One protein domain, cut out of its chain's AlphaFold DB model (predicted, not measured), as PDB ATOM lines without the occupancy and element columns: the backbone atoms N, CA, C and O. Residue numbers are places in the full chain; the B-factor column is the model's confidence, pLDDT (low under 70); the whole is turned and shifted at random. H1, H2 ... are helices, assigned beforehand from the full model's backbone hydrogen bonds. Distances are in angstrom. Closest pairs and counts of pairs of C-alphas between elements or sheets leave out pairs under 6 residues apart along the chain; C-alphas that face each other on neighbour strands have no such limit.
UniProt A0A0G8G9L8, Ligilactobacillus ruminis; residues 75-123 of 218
ATOM      1  N   GLY A  75     -73.589 -23.178   0.487       59.38
ATOM      2  CA  GLY A  75     -72.857 -23.632  -0.697       59.38
ATOM      3  C   GLY A  75     -71.350 -23.378  -0.602       59.38
ATOM      4  O   GLY A  75     -70.556 -24.277  -0.887       59.38
ATOM      5  N   THR A  76     -70.942 -22.206  -0.106       63.19
ATOM      6  CA  THR A  76     -69.530 -21.803  -0.030       63.19
ATOM      7  C   THR A  76     -68.748 -22.659   0.962       63.19
ATOM      8  O   THR A  76     -67.619 -23.050   0.681       63.19
ATOM      9  N   LYS A  77     -69.357 -23.057   2.089       64.31
ATOM     10  CA  LYS A  77     -68.704 -23.931   3.082       64.31
ATOM     11  C   LYS A  77     -68.531 -25.363   2.567       64.31
ATOM     12  O   LYS A  77     -67.487 -25.975   2.789       64.31
ATOM     13  N   LYS A  78     -69.527 -25.901   1.853       69.38
ATOM     14  CA  LYS A  78     -69.433 -27.231   1.221       69.38
ATOM     15  C   LYS A  78     -68.403 -27.242   0.092       69.38
ATOM     16  O   LYS A  78     -67.701 -28.233  -0.082       69.38
ATOM     17  N   MET A  79     -68.318 -26.152  -0.661       68.69
ATOM     18  CA  MET A  79     -67.345 -25.987  -1.733       68.69
ATOM     19  C   MET A  79     -65.926 -25.813  -1.184       68.69
ATOM     20  O   MET A  79     -65.035 -26.537  -1.614       68.69
ATOM     21  N   LYS A  80     -65.741 -24.986  -0.148       74.81
ATOM     22  CA  LYS A  80     -64.461 -24.845   0.555       74.81
ATOM     23  C   LYS A  80     -63.938 -26.186   1.070       74.81
ATOM     24  O   LYS A  80     -62.829 -26.563   0.736       74.81
ATOM     25  N   ARG A  81     -64.784 -26.981   1.736       77.56
ATOM     26  CA  ARG A  81     -64.413 -28.335   2.190       77.56
ATOM     27  C   ARG A  81     -64.011 -29.285   1.060       77.56
ATOM     28  O   ARG A  81     -63.309 -30.257   1.315       77.56
ATOM     29  N   ARG A  82     -64.518 -29.084  -0.162       76.38
ATOM     30  CA  ARG A  82     -64.095 -29.880  -1.323       76.38
ATOM     31  C   ARG A  82     -62.721 -29.443  -1.817       76.38
ATOM     32  O   ARG A  82     -61.920 -30.324  -2.093       76.38
ATOM     33  N   TYR A  83     -62.456 -28.138  -1.870       75.56
ATOM     34  CA  TYR A  83     -61.132 -27.607  -2.199       75.56
ATOM     35  C   TYR A  83     -60.088 -28.015  -1.163       75.56
ATOM     36  O   TYR A  83     -59.097 -28.613  -1.549       75.56
ATOM     37  N   ASP A  84     -60.381 -27.878   0.134       81.38
ATOM     38  CA  ASP A  84     -59.443 -28.254   1.200       81.38
ATOM     39  C   ASP A  84     -59.016 -29.745   1.087       81.38
ATOM     40  O   ASP A  84     -57.861 -30.086   1.313       81.38
ATOM     41  N   LYS A  85     -59.923 -30.645   0.665       81.94
ATOM     42  CA  LYS A  85     -59.613 -32.073   0.418       81.94
ATOM     43  C   LYS A  85     -58.771 -32.325  -0.835       81.94
ATOM     44  O   LYS A  85     -58.100 -33.353  -0.920       81.94
ATOM     45  N   VAL A  86     -58.906 -31.477  -1.853       80.44
ATOM     46  CA  VAL A  86     -58.086 -31.547  -3.070       80.44
ATOM     47  C   VAL A  86     -56.695 -31.014  -2.756       80.44
ATOM     48  O   VAL A  86     -55.714 -31.678  -3.080       80.44
ATOM     49  N   ASP A  87     -56.631 -29.894  -2.042       81.19
ATOM     50  CA  ASP A  87     -55.403 -29.242  -1.604       81.19
ATOM     51  C   ASP A  87     -54.579 -30.159  -0.693       81.19
ATOM     52  O   ASP A  87     -53.385 -30.314  -0.912       81.19
ATOM     53  N   GLU A  88     -55.199 -30.866   0.258       82.19
ATOM     54  CA  GLU A  88     -54.498 -31.832   1.123       82.19
ATOM     55  C   GLU A  88     -53.815 -32.952   0.320       82.19
ATOM     56  O   GLU A  88     -52.680 -33.344   0.602       82.19
ATOM     57  N   LYS A  89     -54.492 -33.460  -0.715       83.00
ATOM     58  CA  LYS A  89     -53.908 -34.471  -1.604       83.00
ATOM     59  C   LYS A  89     -52.799 -33.884  -2.461       83.00
ATOM     60  O   LYS A  89     -51.812 -34.575  -2.676       83.00
ATOM     61  N   LEU A  90     -52.980 -32.659  -2.952       81.19
ATOM     62  CA  LEU A  90     -52.013 -31.972  -3.796       81.19
ATOM     63  C   LEU A  90     -50.738 -31.675  -3.002       81.19
ATOM     64  O   LEU A  90     -49.682 -32.164  -3.379       81.19
ATOM     65  N   PHE A  91     -50.849 -30.991  -1.861       79.38
ATOM     66  CA  PHE A  91     -49.718 -30.585  -1.023       79.38
ATOM     67  C   PHE A  91     -48.882 -31.744  -0.496       79.38
ATOM     68  O   PHE A  91     -47.692 -31.565  -0.274       79.38
ATOM     69  N   LYS A  92     -49.443 -32.953  -0.379       79.31
ATOM     70  CA  LYS A  92     -48.654 -34.147  -0.047       79.31
ATOM     71  C   LYS A  92     -47.579 -34.475  -1.095       79.31
ATOM     72  O   LYS A  92     -46.587 -35.113  -0.757       79.31
ATOM     73  N   TYR A  93     -47.789 -34.090  -2.352       75.12
ATOM     74  CA  TYR A  93     -46.828 -34.311  -3.434       75.12
ATOM     75  C   TYR A  93     -45.868 -33.138  -3.641       75.12
ATOM     76  O   TYR A  93     -44.907 -33.290  -4.392       75.12
ATOM     77  N   LEU A  94     -46.107 -31.992  -3.000       74.81
ATOM     78  CA  LEU A  94     -45.203 -30.853  -3.086       74.81
ATOM     79  C   LEU A  94     -44.051 -31.060  -2.095       74.81
ATOM     80  O   LEU A  94     -44.272 -31.345  -0.919       74.81
ATOM     81  N   GLY A  95     -42.816 -30.967  -2.592       69.69
ATOM     82  CA  GLY A  95     -41.611 -31.074  -1.768       69.69
ATOM     83  C   GLY A  95     -41.451 -29.897  -0.797       69.69
ATOM     84  O   GLY A  95     -42.141 -28.882  -0.900       69.69
ATOM     85  N   GLU A  96     -40.514 -30.018   0.146       67.25
ATOM     86  CA  GLU A  96     -40.161 -28.906   1.035       67.25
ATOM     87  C   GLU A  96     -39.500 -27.778   0.229       67.25
ATOM     88  O   GLU A  96     -38.457 -27.964  -0.395       67.25
ATOM     89  N   GLY A  97     -40.138 -26.605   0.215       67.00
ATOM     90  CA  GLY A  97     -39.651 -25.432  -0.509       67.00
ATOM     91  C   GLY A  97     -38.387 -24.836   0.097       67.00
ATOM     92  O   GLY A  97     -38.181 -24.870   1.313       67.00
ATOM     93  N   VAL A  98     -37.558 -24.229  -0.749       66.88
ATOM     94  CA  VAL A  98     -36.304 -23.606  -0.311       66.88
ATOM     95  C   VAL A  98     -36.556 -22.180   0.186       66.88
ATOM     96  O   VAL A  98     -37.397 -21.445  -0.332       66.88
ATOM     97  N   LYS A  99     -35.833 -21.762   1.228       65.75
ATOM     98  CA  LYS A  99     -35.912 -20.394   1.755       65.75
ATOM     99  C   LYS A  99     -35.004 -19.473   0.944       65.75
ATOM    100  O   LYS A  99     -33.825 -19.351   1.258       65.75
ATOM    101  N   ASN A 100     -35.568 -18.780  -0.040       65.62
ATOM    102  CA  ASN A 100     -34.823 -17.781  -0.802       65.62
ATOM    103  C   ASN A 100     -34.644 -16.473   0.017       65.62
ATOM    104  O   ASN A 100     -35.642 -15.905   0.483       65.62
ATOM    105  N   PRO A 101     -33.405 -15.989   0.244       62.34
ATOM    106  CA  PRO A 101     -33.153 -14.708   0.906       62.34
ATOM    107  C   PRO A 101     -33.560 -13.492   0.055       62.34
ATOM    108  O   PRO A 101     -34.017 -12.494   0.624       62.34
ATOM    109  N   ASP A 102     -33.484 -13.587  -1.273       65.62
ATOM    110  CA  ASP A 102     -33.768 -12.491  -2.198       65.62
ATOM    111  C   ASP A 102     -35.262 -12.481  -2.562       65.62
ATOM    112  O   ASP A 102     -35.779 -13.368  -3.237       65.62
ATOM    113  N   GLY A 103     -36.000 -11.482  -2.069       70.19
ATOM    114  CA  GLY A 103     -37.447 -11.361  -2.312       70.19
ATOM    115  C   GLY A 103     -38.351 -12.015  -1.261       70.19
ATOM    116  O   GLY A 103     -39.546 -12.195  -1.516       70.19
ATOM    117  N   ARG A 104     -37.811 -12.299  -0.062       73.31
ATOM    118  CA  ARG A 104     -38.511 -12.907   1.089       73.31
ATOM    119  C   ARG A 104     -39.939 -12.397   1.306       73.31
ATOM    120  O   ARG A 104     -40.828 -13.192   1.554       73.31
ATOM    121  N   GLY A 105     -40.185 -11.089   1.189       79.19
ATOM    122  CA  GLY A 105     -41.518 -10.529   1.437       79.19
ATOM    123  C   GLY A 105     -42.598 -11.046   0.477       79.19
ATOM    124  O   GLY A 105     -43.703 -11.369   0.907       79.19
ATOM    125  N   ILE A 106     -42.279 -11.155  -0.816       80.75
ATOM    126  CA  ILE A 106     -43.237 -11.606  -1.838       80.75
ATOM    127  C   ILE A 106     -43.361 -13.130  -1.798       80.75
ATOM    128  O   ILE A 106     -44.474 -13.654  -1.840       80.75
ATOM    129  N   SER A 107     -42.240 -13.843  -1.666       79.75
ATOM    130  CA  SER A 107     -42.238 -15.306  -1.606       79.75
ATOM    131  C   SER A 107     -42.927 -15.834  -0.344       79.75
ATOM    132  O   SER A 107     -43.728 -16.761  -0.435       79.75
ATOM    133  N   GLU A 108     -42.720 -15.200   0.812       81.44
ATOM    134  CA  GLU A 108     -43.395 -15.548   2.066       81.44
ATOM    135  C   GLU A 108     -44.897 -15.248   2.006       81.44
ATOM    136  O   GLU A 108     -45.705 -16.054   2.473       81.44
ATOM    137  N   TYR A 109     -45.297 -14.135   1.379       81.75
ATOM    138  CA  TYR A 109     -46.710 -13.832   1.150       81.75
ATOM    139  C   TYR A 109     -47.368 -14.895   0.263       81.75
ATOM    140  O   TYR A 109     -48.393 -15.467   0.642       81.75
ATOM    141  N   ILE A 110     -46.771 -15.210  -0.890       82.94
ATOM    142  CA  ILE A 110     -47.305 -16.226  -1.805       82.94
ATOM    143  C   ILE A 110     -47.371 -17.580  -1.099       82.94
ATOM    144  O   ILE A 110     -48.433 -18.200  -1.102       82.94
ATOM    145  N   HIS A 111     -46.308 -18.005  -0.418       82.25
ATOM    146  CA  HIS A 111     -46.287 -19.263   0.328       82.25
ATOM    147  C   HIS A 111     -47.396 -19.320   1.392       82.25
ATOM    148  O   HIS A 111     -48.132 -20.300   1.484       82.25
ATOM    149  N   LYS A 112     -47.585 -18.241   2.162       80.69
ATOM    150  CA  LYS A 112     -48.581 -18.175   3.242       80.69
ATOM    151  C   LYS A 112     -50.029 -18.251   2.749       80.69
ATOM    152  O   LYS A 112     -50.860 -18.843   3.433       80.69
ATOM    153  N   TYR A 113     -50.345 -17.627   1.615       80.12
ATOM    154  CA  TYR A 113     -51.724 -17.558   1.110       80.12
ATOM    155  C   TYR A 113     -52.061 -18.631   0.072       80.12
ATOM    156  O   TYR A 113     -53.227 -19.001  -0.046       80.12
ATOM    157  N   SER A 114     -51.071 -19.119  -0.676       77.31
ATOM    158  CA  SER A 114     -51.271 -20.119  -1.731       77.31
ATOM    159  C   SER A 114     -50.879 -21.536  -1.307       77.31
ATOM    160  O   SER A 114     -51.361 -22.485  -1.913       77.31
ATOM    161  N   GLY A 115     -50.043 -21.690  -0.274       75.44
ATOM    162  CA  GLY A 115     -49.545 -22.986   0.197       75.44
ATOM    163  C   GLY A 115     -48.475 -23.623  -0.697       75.44
ATOM    164  O   GLY A 115     -48.026 -24.724  -0.396       75.44
ATOM    165  N   TYR A 116     -48.058 -22.961  -1.782       79.56
ATOM    166  CA  TYR A 116     -47.044 -23.491  -2.694       79.56
ATOM    167  C   TYR A 116     -45.616 -23.188  -2.196       79.56
ATOM    168  O   TYR A 116     -45.345 -22.047  -1.803       79.56
ATOM    169  N   PRO A 117     -44.699 -24.177  -2.234       79.25
ATOM    170  CA  PRO A 117     -43.285 -24.005  -1.931       79.25
ATOM    171  C   PRO A 117     -42.616 -23.075  -2.946       79.25
ATOM    172  O   PRO A 117     -43.059 -22.923  -4.083       79.25
ATOM    173  N   VAL A 118     -41.518 -22.452  -2.526       77.69
ATOM    174  CA  VAL A 118     -40.684 -21.646  -3.419       77.69
ATOM    175  C   VAL A 118     -39.769 -22.582  -4.207       77.69
ATOM    176  O   VAL A 118     -39.044 -23.383  -3.616       77.69
ATOM    177  N   TYR A 119     -39.814 -22.458  -5.532       75.38
ATOM    178  CA  TYR A 119     -38.979 -23.211  -6.461       75.38
ATOM    179  C   TYR A 119     -37.691 -22.451  -6.782       75.38
ATOM    180  O   TYR A 119     -37.709 -21.240  -7.013       75.38
ATOM    181  N   GLU A 120     -36.575 -23.175  -6.815       70.94
ATOM    182  CA  GLU A 120     -35.279 -22.669  -7.272       70.94
ATOM    183  C   GLU A 120     -34.933 -23.254  -8.646       70.94
ATOM    184  O   GLU A 120     -35.504 -24.258  -9.069       70.94
ATOM    185  N   ASN A 121     -33.993 -22.622  -9.353       70.19
ATOM    186  CA  ASN A 121     -33.526 -23.047 -10.682       70.19
ATOM    187  C   ASN A 121     -34.618 -23.080 -11.766       70.19
ATOM    188  O   ASN A 121     -34.517 -23.821 -12.742       70.19
ATOM    189  N   THR A 122     -35.664 -22.267 -11.617       73.56
ATOM    190  CA  THR A 122     -36.674 -22.098 -12.664       73.56
ATOM    191  C   THR A 122     -36.215 -21.039 -13.661       73.56
ATOM    192  O   THR A 122     -35.986 -19.886 -13.296       73.56
ATOM    193  N   GLU A 123     -36.103 -21.407 -14.936       78.31
ATOM    194  CA  GLU A 123     -35.849 -20.441 -16.007       78.31
ATOM    195  C   GLU A 123     -37.117 -19.620 -16.281       78.31
ATOM    196  O   GLU A 123     -38.097 -20.121 -16.837       78.31
TER     197      GLU A 123
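AT A GLANCE: This is residues 75 to 123 of the 218 residues of a protein of Ligilactobacillus ruminis (UniProt A0A0G8G9L8). The long straight helix H1 is an arm, its residues 75 to 86 sticking out, and beyond it the chain makes a loose loop: residues 92 to 103 sweep round to the shorter helix H2, and residues 115 to 118 fold back from H2 towards that link. The two helices do not pack on each other, and the arm gives the model much of its length. The printed part has 49 residues, with two named helices in the order H1, H2 and no named strand; its class is all helix. It is loose, with a radius of gyration of the C-alphas of 13.5 A, and elongated, spanning 40 by 22 by 17 A.

IN THESE COORDINATES: H1, the longest helix, holds residues 75 to 91 and measures 24.2 A from C-alpha 75 at (-72.857, -23.632, -0.697) to C-alpha 91 at (-49.718, -30.585, -1.023). H2 holds residues 104 to 114 and measures 14.9 A, ending at C-alpha 114 at (-51.271, -20.119, -1.731).

HOW THE PARTS SIT: H1 and H2 are apart, with no C-alpha of the one within 8 A of the other. From first to last C-alpha, x rises along H1 and falls along H2, while y falls along both. Residues 101 to 106, of which 104 to 106 belong to H2, stand free. In H2 every O i to N i+4 pair is within hydrogen-bond range; in H1 12 of 13 are.

THE WHOLE: The C-alphas of Gly 75 and Pro 101 are the two farthest apart, at 40.7 A. The printed part has no cut, and the link from H1 to H2, 12 residues, is long. Without the stretches that stand free, the body spans 26 by 18 by 15 A. The mean pLDDT of the printed part is 74.9, and residues 75 to 79 and 95 to 102 are under 70.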